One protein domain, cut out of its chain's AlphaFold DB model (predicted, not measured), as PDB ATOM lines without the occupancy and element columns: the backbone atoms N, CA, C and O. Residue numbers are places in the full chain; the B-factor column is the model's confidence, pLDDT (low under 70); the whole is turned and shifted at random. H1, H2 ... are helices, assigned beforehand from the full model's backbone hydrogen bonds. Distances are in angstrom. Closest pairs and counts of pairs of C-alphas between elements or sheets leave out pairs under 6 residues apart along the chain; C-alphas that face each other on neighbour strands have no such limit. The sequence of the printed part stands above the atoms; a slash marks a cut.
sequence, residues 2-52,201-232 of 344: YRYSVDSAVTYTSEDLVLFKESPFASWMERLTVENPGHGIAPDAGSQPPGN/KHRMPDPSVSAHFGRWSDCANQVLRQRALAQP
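Overview. This is residues 2 to 52 and 201 to 232 of the 344 residues of an uncharacterized protein of Kineobactrum sediminis (UniProt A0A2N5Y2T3). Two short helices, H1 and H2, fold back on each other as a hairpin in the body of the domain, with a turned-back loop of residues 2 to 13 at one end of the long axis and the helix H3 making the other end. Long stretches with no named helix fill much of the rest: residues 36 to 52 swing out in a wide loop after H2, and residues 201 to 216 lead from beside H2 to H3. The printed part has 83 residues with three named helices, in the order H1, H2, H3, and no named strand; the class is all helix, though the helices hold 35 of the 83 residues. The whole is compact, with a radius of gyration of the C-alphas of 13.5 A, and spans 50 by 25 by 24 A.

Along the chain. Begin at C-alpha 2, at (15.345, -9.072, -11.798); residues 2 to 3 pair with residues 10 to 11, antiparallel, in a pairing too short to be named. Find C-alpha 14 at (17.890, 1.565, -17.237); from there H1 runs through residues 14 to 22, 12.8 A from first to last C-alpha. H2 follows as residues 24 to 35, 16.4 A long. After the cut, look for H3, residues 217 to 230, the longest helix with 14 residues and 19.8 A; it ends at C-alpha 230, at (-1.179, -18.728, -41.083).

Arrangement. Start at Ser 23, the one residue of the tight link between H1 and H2. These two helices form a helical hairpin: they touch, with 5 pairs of C-alphas within 8 A, and run opposite ways at a steep tilt of 43 degrees. Look at Phe 20 and Ser 27 for their closest C-alphas, 5.1 A apart; H2 touches H1 with residues 26 to 27 alone. H2 and H3 are near each other: their closest C-alphas are 8.1 A apart, and 6 pairs lie within 10 A. H1 and H3 are apart. Along the backbones of H1, H2 and H3, every O i to N i+4 pair is within hydrogen-bond range.

Size, cuts and confidence. Look for the two C-alphas farthest apart at Val 6 and Pro 232, 50.3 A from each other. Residues 53 to 200 are not printed, and C-alphas 52 and 201 are 24.5 A apart across this cut; the link from H2 to H3 crosses it. In the B-factor column, the mean pLDDT of the printed part is 91.7, and residue 232 alone is under 70.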
ATOM      1  N   TYR A   2      15.035  -8.010 -12.753       91.19
ATOM      2  CA  TYR A   2      15.345  -9.072 -11.798       91.19
ATOM      3  C   TYR A   2      14.303  -9.098 -10.684       91.19
ATOM      4  O   TYR A   2      13.519  -8.163 -10.543       91.19
ATOM      5  N   ARG A   3      14.274 -10.183  -9.907       89.94
ATOM      6  CA  ARG A   3      13.474 -10.241  -8.680       89.94
ATOM      7  C   ARG A   3      14.277  -9.645  -7.539       89.94
ATOM      8  O   ARG A   3      15.394 -10.094  -7.285       89.94
ATOM      9  N   TYR A   4      13.717  -8.647  -6.874       85.56
ATOM     10  CA  TYR A   4      14.344  -8.039  -5.716       85.56
ATOM     11  C   TYR A   4      14.440  -9.052  -4.574       85.56
ATOM     12  O   TYR A   4      13.501  -9.807  -4.324       85.56
ATOM     13  N   SER A   5      15.579  -9.091  -3.888       80.31
ATOM     14  CA  SER A   5      15.868 -10.133  -2.895       80.31
ATOM     15  C   SER A   5      14.944 -10.092  -1.677       80.31
ATOM     16  O   SER A   5      14.743 -11.122  -1.041       80.31
ATOM     17  N   VAL A   6      14.377  -8.924  -1.359       79.12
ATOM     18  CA  VAL A   6      13.592  -8.713  -0.134       79.12
ATOM     19  C   VAL A   6      12.134  -9.145  -0.301       79.12
ATOM     20  O   VAL A   6      11.622  -9.899   0.519       79.12
ATOM     21  N   ASP A   7      11.457  -8.688  -1.354       83.81
ATOM     22  CA  ASP A   7      10.015  -8.894  -1.560       83.81
ATOM     23  C   ASP A   7       9.690  -9.739  -2.804       83.81
ATOM     24  O   ASP A   7       8.523  -9.993  -3.102       83.81
ATOM     25  N   SER A   8      10.715 -10.199  -3.533       85.19
ATOM     26  CA  SER A   8      10.585 -10.913  -4.812       85.19
ATOM     27  C   SER A   8       9.823 -10.142  -5.900       85.19
ATOM     28  O   SER A   8       9.469 -10.731  -6.929       85.19
ATOM     29  N   ALA A   9       9.594  -8.836  -5.718       89.38
ATOM     30  CA  ALA A   9       8.982  -7.988  -6.724       89.38
ATOM     31  C   ALA A   9       9.930  -7.809  -7.914       89.38
ATOM     32  O   ALA A   9      11.153  -7.888  -7.790       89.38
ATOM     33  N   VAL A  10       9.364  -7.593  -9.101       92.75
ATOM     34  CA  VAL A  10      10.179  -7.344 -10.292       92.75
ATOM     35  C   VAL A  10      10.706  -5.914 -10.241       92.75
ATOM     36  O   VAL A  10       9.923  -4.965 -10.221       92.75
ATOM     37  N   THR A  11      12.029  -5.786 -10.276       94.69
ATOM     38  CA  THR A  11      12.742  -4.515 -10.375       94.69
ATOM     39  C   THR A  11      13.260  -4.308 -11.793       94.69
ATOM     40  O   THR A  11      13.778  -5.231 -12.439       94.69
ATOM     41  N   TYR A  12      13.120  -3.075 -12.266       95.50
ATOM     42  CA  TYR A  12      13.490  -2.632 -13.602       95.50
ATOM     43  C   TYR A  12      14.663  -1.650 -13.540       95.50
ATOM     44  O   TYR A  12      14.675  -0.739 -12.710       95.50
ATOM     45  N   THR A  13      15.621  -1.819 -14.447       94.81
ATOM     46  CA  THR A  13      16.808  -0.964 -14.571       94.81
ATOM     47  C   THR A  13      16.751  -0.096 -15.826       94.81
ATOM     48  O   THR A  13      15.850  -0.231 -16.658       94.81
ATOM     49  N   SER A  14      17.741   0.781 -16.006       93.88
ATOM     50  CA  SER A  14      17.890   1.565 -17.237       93.88
ATOM     51  C   SER A  14      17.959   0.687 -18.490       93.88
ATOM     52  O   SER A  14      17.350   1.031 -19.504       93.88
ATOM     53  N   GLU A  15      18.636  -0.463 -18.415       92.81
ATOM     54  CA  GLU A  15      18.788  -1.379 -19.552       92.81
ATOM     55  C   GLU A  15      17.453  -1.986 -19.979       92.81
ATOM     56  O   GLU A  15      17.242  -2.231 -21.162       92.81
ATOM     57  N   ASP A  16      16.515  -2.160 -19.050       95.00
ATOM     58  CA  ASP A  16      15.187  -2.685 -19.366       95.00
ATOM     59  C   ASP A  16      14.345  -1.692 -20.162       95.00
ATOM     60  O   ASP A  16      13.606  -2.085 -21.069       95.00
ATOM     61  N   LEU A  17      14.465  -0.400 -19.843       95.75
ATOM     62  CA  LEU A  17      13.789   0.660 -20.585       95.75
ATOM     63  C   LEU A  17      14.441   0.882 -21.954       95.75
ATOM     64  O   LEU A  17      13.723   1.122 -22.924       95.75
ATOM     65  N   VAL A  18      15.773   0.777 -22.042       94.19
ATOM     66  CA  VAL A  18      16.498   0.805 -23.324       94.19
ATOM     67  C   VAL A  18      16.058  -0.373 -24.192       94.19
ATOM     68  O   VAL A  18      15.590  -0.155 -25.307       94.19
ATOM     69  N   LEU A  19      16.076  -1.596 -23.652       94.75
ATOM     70  CA  LEU A  19      15.631  -2.789 -24.370       94.75
ATOM     71  C   LEU A  19      14.174  -2.667 -24.815       94.75
ATOM     72  O   LEU A  19      13.851  -3.005 -25.944       94.75
ATOM     73  N   PHE A  20      13.281  -2.167 -23.962       96.75
ATOM     74  CA  PHE A  20      11.878  -1.981 -24.327       96.75
ATOM     75  C   PHE A  20      11.675  -0.934 -25.423       96.75
ATOM     76  O   PHE A  20      10.823  -1.118 -26.291       96.75
ATOM     77  N   LYS A  21      12.432   0.170 -25.381       94.94
ATOM     78  CA  LYS A  21      12.367   1.226 -26.397       94.94
ATOM     79  C   LYS A  21      12.629   0.665 -27.795       94.94
ATOM     80  O   LYS A  21      11.991   1.115 -28.742       94.94
ATOM     81  N   GLU A  22      13.562  -0.272 -27.904       94.69
ATOM     82  CA  GLU A  22      14.006  -0.849 -29.175       94.69
ATOM     83  C   GLU A  22      13.271  -2.146 -29.519       94.69
ATOM     84  O   GLU A  22      13.018  -2.444 -30.686       94.69
ATOM     85  N   SER A  23      12.895  -2.911 -28.497       97.00
ATOM     86  CA  SER A  23      12.256  -4.207 -28.633       97.00
ATOM     87  C   SER A  23      11.277  -4.507 -27.492       97.00
ATOM     88  O   SER A  23      11.627  -5.167 -26.501       97.00
ATOM     89  N   PRO A  24       9.996  -4.123 -27.643       96.56
ATOM     90  CA  PRO A  24       8.937  -4.564 -26.739       96.56
ATOM     91  C   PRO A  24       8.843  -6.094 -26.646       96.56
ATOM     92  O   PRO A  24       8.566  -6.627 -25.572       96.56
ATOM     93  N   PHE A  25       9.122  -6.804 -27.750       97.38
ATOM     94  CA  PHE A  25       9.191  -8.266 -27.773       97.38
ATOM     95  C   PHE A  25      10.288  -8.824 -26.864       97.38
ATOM     96  O   PHE A  25       9.990  -9.629 -25.983       97.38
ATOM     97  N   ALA A  26      11.536  -8.377 -27.027       96.81
ATOM     98  CA  ALA A  26      12.634  -8.873 -26.205       96.81
ATOM     99  C   ALA A  26      12.427  -8.514 -24.728       96.81
ATOM    100  O   ALA A  26      12.607  -9.364 -23.863       96.81
ATOM    101  N   SER A  27      11.954  -7.298 -24.432       96.81
ATOM    102  CA  SER A  27      11.611  -6.885 -23.065       96.81
ATOM    103  C   SER A  27      10.552  -7.797 -22.423       96.81
ATOM    104  O   SER A  27      10.684  -8.191 -21.263       96.81
ATOM    105  N   TRP A  28       9.529  -8.202 -23.186       97.31
ATOM    106  CA  TRP A  28       8.525  -9.164 -22.724       97.31
ATOM    107  C   TRP A  28       9.121 -10.556 -22.481       97.31
ATOM    108  O   TRP A  28       8.801 -11.180 -21.469       97.31
ATOM    109  N   MET A  29      10.009 -11.028 -23.362       97.00
ATOM    110  CA  MET A  29      10.698 -12.316 -23.214       97.00
ATOM    111  C   MET A  29      11.618 -12.349 -21.986       97.00
ATOM    112  O   MET A  29      11.639 -13.346 -21.257       97.00
ATOM    113  N   GLU A  30      12.325 -11.252 -21.698       95.88
ATOM    114  CA  GLU A  30      13.123 -11.132 -20.474       95.88
ATOM    115  C   GLU A  30      12.240 -11.237 -19.233       95.88
ATOM    116  O   GLU A  30      12.529 -12.022 -18.327       95.88
ATOM    117  N   ARG A  31      11.106 -10.530 -19.213       95.38
ATOM    118  CA  ARG A  31      10.171 -10.633 -18.093       95.38
ATOM    119  C   ARG A  31       9.566 -12.027 -17.949       95.38
ATOM    120  O   ARG A  31       9.475 -12.528 -16.829       95.38
ATOM    121  N   LEU A  32       9.168 -12.662 -19.055       96.00
ATOM    122  CA  LEU A  32       8.664 -14.036 -19.039       96.00
ATOM    123  C   LEU A  32       9.690 -14.973 -18.399       96.00
ATOM    124  O   LEU A  32       9.315 -15.788 -17.562       96.00
ATOM    125  N   THR A  33      10.965 -14.820 -18.753       94.62
ATOM    126  CA  THR A  33      12.069 -15.631 -18.230       94.62
ATOM    127  C   THR A  33      12.307 -15.393 -16.743       94.62
ATOM    128  O   THR A  33      12.468 -16.353 -15.995       94.62
ATOM    129  N   VAL A  34      12.260 -14.137 -16.290       93.19
ATOM    130  CA  VAL A  34      12.389 -13.790 -14.864       93.19
ATOM    131  C   VAL A  34      11.221 -14.347 -14.046       93.19
ATOM    132  O   VAL A  34      11.422 -14.891 -12.960       93.19
ATOM    133  N   GLU A  35       9.987 -14.228 -14.545       93.75
ATOM    134  CA  GLU A  35       8.809 -14.667 -13.797       93.75
ATOM    135  C   GLU A  35       8.547 -16.180 -13.892       93.75
ATOM    136  O   GLU A  35       8.041 -16.773 -12.936       93.75
ATOM    137  N   ASN A  36       8.894 -16.804 -15.021       93.44
ATOM    138  CA  ASN A  36       8.607 -18.202 -15.348       93.44
ATOM    139  C   ASN A  36       9.836 -18.884 -15.990       93.44
ATOM    140  O   ASN A  36       9.778 -19.224 -17.169       93.44
ATOM    141  N   PRO A  37      10.934 -19.150 -15.256       91.69
ATOM    142  CA  PRO A  37      12.171 -19.690 -15.841       91.69
ATOM    143  C   PRO A  37      12.002 -20.997 -16.637       91.69
ATOM    144  O   PRO A  37      12.760 -21.266 -17.560       91.69
ATOM    145  N   GLY A  38      10.984 -21.800 -16.307       92.25
ATOM    146  CA  GLY A  38      10.634 -23.044 -17.000       92.25
ATOM    147  C   GLY A  38       9.646 -22.887 -18.163       92.25
ATOM    148  O   GLY A  38       8.917 -23.833 -18.448       92.25
ATOM    149  N   HIS A  39       9.553 -21.717 -18.807       93.50
ATOM    150  CA  HIS A  39       8.599 -21.481 -19.908       93.50
ATOM    151  C   HIS A  39       8.900 -22.272 -21.192       93.50
ATOM    152  O   HIS A  39       8.020 -22.400 -22.040       93.50
ATOM    153  N   GLY A  40      10.100 -22.845 -21.315       92.62
ATOM    154  CA  GLY A  40      10.462 -23.776 -22.388       92.62
ATOM    155  C   GLY A  40      10.990 -23.131 -23.671       92.62
ATOM    156  O   GLY A  40      11.314 -23.857 -24.607       92.62
ATOM    157  N   ILE A  41      11.117 -21.803 -23.731       93.50
ATOM    158  CA  ILE A  41      11.759 -21.101 -24.850       93.50
ATOM    159  C   ILE A  41      13.213 -20.802 -24.458       93.50
ATOM    160  O   ILE A  41      13.476 -20.091 -23.490       93.50
ATOM    161  N   ALA A  42      14.175 -21.351 -25.195       93.06
ATOM    162  CA  ALA A  42      15.587 -21.068 -24.955       93.06
ATOM    163  C   ALA A  42      15.987 -19.714 -25.578       93.06
ATOM    164  O   ALA A  42      15.481 -19.380 -26.653       93.06
ATOM    165  N   PRO A  43      16.874 -18.934 -24.933       94.69
ATOM    166  CA  PRO A  43      17.516 -17.802 -25.591       94.69
ATOM    167  C   PRO A  43      18.475 -18.294 -26.686       94.69
ATOM    168  O   PRO A  43      18.906 -19.449 -26.672       94.69
ATOM    169  N   ASP A  44      18.836 -17.398 -27.601       95.06
ATOM    170  CA  ASP A  44      19.756 -17.673 -28.706       95.06
ATOM    171  C   ASP A  44      21.089 -18.241 -28.175       95.06
ATOM    172  O   ASP A  44      21.606 -17.814 -27.133       95.06
ATOM    173  N   ALA A  45      21.667 -19.214 -28.882       93.19
ATOM    174  CA  ALA A  45      22.856 -19.928 -28.418       93.19
ATOM    175  C   ALA A  45      24.050 -18.985 -28.172       93.19
ATOM    176  O   ALA A  45      24.395 -18.153 -29.009       93.19
ATOM    177  N   GLY A  46      24.701 -19.124 -27.011       89.31
ATOM    178  CA  GLY A  46      25.855 -18.302 -26.623       89.31
ATOM    179  C   GLY A  46      25.518 -16.864 -26.206       89.31
ATOM    180  O   GLY A  46      26.417 -16.122 -25.809       89.31
ATOM    181  N   SER A  47      24.244 -16.467 -26.254       90.75
ATOM    182  CA  SER A  47      23.811 -15.152 -25.788       90.75
ATOM    183  C   SER A  47      23.904 -15.017 -24.266       90.75
ATOM    184  O   SER A  47      23.767 -15.986 -23.516       90.75
ATOM    185  N   GLN A  48      24.118 -13.787 -23.801       86.25
ATOM    186  CA  GLN A  48      24.100 -13.442 -22.381       86.25
ATOM    187  C   GLN A  48      22.833 -12.645 -22.056       86.25
ATOM    188  O   GLN A  48      22.359 -11.885 -22.907       86.25
ATOM    189  N   PRO A  49      22.261 -12.806 -20.851       82.38
ATOM    190  CA  PRO A  49      21.163 -11.957 -20.414       82.38
ATOM    191  C   PRO A  49      21.605 -10.484 -20.368       82.38
ATOM    192  O   PRO A  49      22.780 -10.210 -20.107       82.38
ATOM    193  N   PRO A  50      20.681  -9.529 -20.572       77.00
ATOM    194  CA  PRO A  50      20.963  -8.118 -20.339       77.00
ATOM    195  C   PRO A  50      21.429  -7.916 -18.890       77.00
ATOM    196  O   PRO A  50      20.680  -8.171 -17.945       77.00
ATOM    197  N   GLY A  51      22.685  -7.507 -18.721       70.19
ATOM    198  CA  GLY A  51      23.306  -7.251 -17.423       70.19
ATOM    199  C   GLY A  51      23.472  -5.760 -17.153       70.19
ATOM    200  O   GLY A  51      23.382  -4.938 -18.063       70.19
ATOM    201  N   ASN A  52      23.748  -5.407 -15.897       72.94
ATOM    202  CA  ASN A  52      24.158  -4.051 -15.563       72.94
ATOM    203  C   ASN A  52      25.513  -3.766 -16.236       72.94
ATOM    204  O   ASN A  52      26.509  -4.394 -15.891       72.94
ATOM    205  N   LYS A 201       1.686 -13.758 -19.345       94.06
ATOM    206  CA  LYS A 201       2.573 -14.817 -19.866       94.06
ATOM    207  C   LYS A 201       2.050 -15.535 -21.120       94.06
ATOM    208  O   LYS A 201       2.830 -16.088 -21.877       94.06
ATOM    209  N   HIS A 202       0.738 -15.504 -21.354       94.00
ATOM    210  CA  HIS A 202       0.092 -16.122 -22.520       94.00
ATOM    211  C   HIS A 202      -0.197 -15.139 -23.664       94.00
ATOM    212  O   HIS A 202      -0.796 -15.524 -24.661       94.00
ATOM    213  N   ARG A 203       0.189 -13.863 -23.529       93.12
ATOM    214  CA  ARG A 203      -0.049 -12.822 -24.536       93.12
ATOM    215  C   ARG A 203       1.281 -12.264 -25.030       93.12
ATOM    216  O   ARG A 203       1.677 -11.164 -24.653       93.12
ATOM    217  N   MET A 204       1.961 -13.055 -25.854       93.50
ATOM    218  CA  MET A 204       3.218 -12.664 -26.489       93.50
ATOM    219  C   MET A 204       2.978 -11.496 -27.466       93.50
ATOM    220  O   MET A 204       2.065 -11.587 -28.296       93.50
ATOM    221  N   PRO A 205       3.752 -10.398 -27.381       94.88
ATOM    222  CA  PRO A 205       3.651  -9.291 -28.327       94.88
ATOM    223  C   PRO A 205       4.083  -9.723 -29.734       94.88
ATOM    224  O   PRO A 205       4.764 -10.731 -29.916       94.88
ATOM    225  N   ASP A 206       3.665  -8.966 -30.745       93.88
ATOM    226  CA  ASP A 206       4.112  -9.184 -32.120       93.88
ATOM    227  C   ASP A 206       5.602  -8.837 -32.262       93.88
ATOM    228  O   ASP A 206       5.954  -7.693 -31.984       93.88
ATOM    229  N   PRO A 207       6.481  -9.761 -32.696       95.75
ATOM    230  CA  PRO A 207       7.886  -9.432 -32.910       95.75
ATOM    231  C   PRO A 207       8.101  -8.328 -33.955       95.75
ATOM    232  O   PRO A 207       9.059  -7.575 -33.837       95.75
ATOM    233  N   SER A 208       7.216  -8.173 -34.946       94.31
ATOM    234  CA  SER A 208       7.394  -7.213 -36.051       94.31
ATOM    235  C   SER A 208       7.400  -5.739 -35.625       94.31
ATOM    236  O   SER A 208       7.855  -4.890 -36.388       94.31
ATOM    237  N   VAL A 209       6.935  -5.421 -34.411       93.06
ATOM    238  CA  VAL A 209       6.970  -4.051 -33.865       93.06
ATOM    239  C   VAL A 209       8.317  -3.693 -33.229       93.06
ATOM    240  O   VAL A 209       8.520  -2.546 -32.835       93.06
ATOM    241  N   SER A 210       9.220  -4.664 -33.086       95.44
ATOM    242  CA  SER A 210      10.556  -4.476 -32.524       95.44
ATOM    243  C   SER A 210      11.595  -4.209 -33.615       95.44
ATOM    244  O   SER A 210      11.580  -4.848 -34.662       95.44
ATOM    245  N   ALA A 211      12.561  -3.329 -33.340       93.81
ATOM    246  CA  ALA A 211      13.677  -3.046 -34.248       93.81
ATOM    247  C   ALA A 211      14.719  -4.183 -34.291       93.81
ATOM    248  O   ALA A 211      15.363  -4.408 -35.311       93.81
ATOM    249  N   HIS A 212      14.882  -4.901 -33.180       93.38
ATOM    250  CA  HIS A 212      15.700  -6.111 -33.057       93.38
ATOM    251  C   HIS A 212      15.065  -7.052 -32.022       93.38
ATOM    252  O   HIS A 212      14.123  -6.673 -31.328       93.38
ATOM    253  N   PHE A 213      15.565  -8.277 -31.868       95.19
ATOM    254  CA  PHE A 213      14.966  -9.275 -30.960       95.19
ATOM    255  C   PHE A 213      15.815  -9.577 -29.720       95.19
ATOM    256  O   PHE A 213      15.485 -10.463 -28.933       95.19
ATOM    257  N   GLY A 214      16.899  -8.826 -29.520       93.25
ATOM    258  CA  GLY A 214      17.876  -9.100 -28.467       93.25
ATOM    259  C   GLY A 214      18.421 -10.522 -28.608       93.25
ATOM    260  O   GLY A 214      18.824 -10.919 -29.695       93.25
ATOM    261  N   ARG A 215      18.376 -11.289 -27.517       95.00
ATOM    262  CA  ARG A 215      18.764 -12.707 -27.480       95.00
ATOM    263  C   ARG A 215      17.630 -13.691 -27.789       95.00
ATOM    264  O   ARG A 215      17.682 -14.840 -27.363       95.00
ATOM    265  N   TRP A 216      16.568 -13.220 -28.432       96.94
ATOM    266  CA  TRP A 216      15.368 -14.005 -28.730       96.94
ATOM    267  C   TRP A 216      15.077 -14.040 -30.230       96.94
ATOM    268  O   TRP A 216      13.916 -14.121 -30.640       96.94
ATOM    269  N   SER A 217      16.115 -13.930 -31.054       96.00
ATOM    270  CA  SER A 217      16.004 -13.852 -32.507       96.00
ATOM    271  C   SER A 217      15.469 -15.146 -33.102       96.00
ATOM    272  O   SER A 217      14.606 -15.093 -33.978       96.00
ATOM    273  N   ASP A 218      15.899 -16.304 -32.603       96.00
ATOM    274  CA  ASP A 218      15.426 -17.600 -33.096       96.00
ATOM    275  C   ASP A 218      13.927 -17.776 -32.828       96.00
ATOM    276  O   ASP A 218      13.152 -18.107 -33.734       96.00
ATOM    277  N   CYS A 219      13.495 -17.449 -31.605       95.44
ATOM    278  CA  CYS A 219      12.086 -17.459 -31.220       95.44
ATOM    279  C   CYS A 219      11.264 -16.469 -32.060       95.44
ATOM    280  O   CYS A 219      10.240 -16.847 -32.632       95.44
ATOM    281  N   ALA A 220      11.721 -15.219 -32.186       96.12
ATOM    282  CA  ALA A 220      11.043 -14.193 -32.973       96.12
ATOM    283  C   ALA A 220      10.859 -14.627 -34.434       96.12
ATOM    284  O   ALA A 220       9.753 -14.553 -34.972       96.12
ATOM    285  N   ASN A 221      11.916 -15.149 -35.057       95.88
ATOM    286  CA  ASN A 221      11.882 -15.637 -36.432       95.88
ATOM    287  C   ASN A 221      10.904 -16.805 -36.601       95.88
ATOM    288  O   ASN A 221      10.180 -16.862 -37.597       95.88
ATOM    289  N   GLN A 222      10.839 -17.723 -35.634       94.75
ATOM    290  CA  GLN A 222       9.869 -18.817 -35.657       94.75
ATOM    291  C   GLN A 222       8.426 -18.298 -35.576       94.75
ATOM    292  O   GLN A 222       7.583 -18.727 -36.367       94.75
ATOM    293  N   VAL A 223       8.150 -17.347 -34.679       94.25
ATOM    294  CA  VAL A 223       6.824 -16.725 -34.531       94.25
ATOM    295  C   VAL A 223       6.417 -15.993 -35.811       94.25
ATOM    296  O   VAL A 223       5.292 -16.160 -36.282       94.25
ATOM    297  N   LEU A 224       7.328 -15.225 -36.413       94.88
ATOM    298  CA  LEU A 224       7.075 -14.514 -37.669       94.88
ATOM    299  C   LEU A 224       6.788 -15.484 -38.824       94.88
ATOM    300  O   LEU A 224       5.817 -15.285 -39.554       94.88
ATOM    301  N   ARG A 225       7.558 -16.575 -38.954       94.19
ATOM    302  CA  ARG A 225       7.303 -17.624 -39.961       94.19
ATOM    303  C   ARG A 225       5.939 -18.280 -39.770       94.19
ATOM    304  O   ARG A 225       5.204 -18.439 -40.738       94.19
ATOM    305  N   GLN A 226       5.581 -18.641 -38.537       92.38
ATOM    306  CA  GLN A 226       4.279 -19.248 -38.242       92.38
ATOM    307  C   GLN A 226       3.119 -18.315 -38.599       92.38
ATOM    308  O   GLN A 226       2.137 -18.762 -39.185       92.38
ATOM    309  N   ARG A 227       3.241 -17.017 -38.296       90.69
ATOM    310  CA  ARG A 227       2.226 -16.020 -38.663       90.69
ATOM    311  C   ARG A 227       2.116 -15.840 -40.173       90.69
ATOM    312  O   ARG A 227       1.000 -15.794 -40.672       90.69
ATOM    313  N   ALA A 228       3.241 -15.793 -40.887       89.75
ATOM    314  CA  ALA A 228       3.249 -15.694 -42.345       89.75
ATOM    315  C   ALA A 228       2.562 -16.901 -43.010       89.75
ATOM    316  O   ALA A 228       1.798 -16.725 -43.950       89.75
ATOM    317  N   LEU A 229       2.778 -18.114 -42.486       89.25
ATOM    318  CA  LEU A 229       2.121 -19.334 -42.974       89.25
ATOM    319  C   LEU A 229       0.628 -19.408 -42.617       89.25
ATOM    320  O   LEU A 229      -0.134 -20.073 -43.311       89.25
ATOM    321  N   ALA A 230       0.213 -18.762 -41.525       84.19
ATOM    322  CA  ALA A 230      -1.179 -18.728 -41.083       84.19
ATOM    323  C   ALA A 230      -2.031 -17.684 -41.830       84.19
ATOM    324  O   ALA A 230      -3.258 -17.731 -41.727       84.19
ATOM    325  N   GLN A 231      -1.417 -16.748 -42.562       70.94
ATOM    326  CA  GLN A 231      -2.157 -15.824 -43.418       70.94
ATOM    327  C   GLN A 231      -2.446 -16.481 -44.779       70.94
ATOM    328  O   GLN A 231      -1.507 -16.906 -45.456       70.94
ATOM    329  N   PRO A 232      -3.719 -16.598 -45.203       58.47
ATOM    330  CA  PRO A 232      -4.047 -17.118 -46.525       58.47
ATOM    331  C   PRO A 232      -3.518 -16.183 -47.632       58.47
ATOM    332  O   PRO A 232      -3.429 -14.975 -47.421       58.47
TER     333      PRO A 232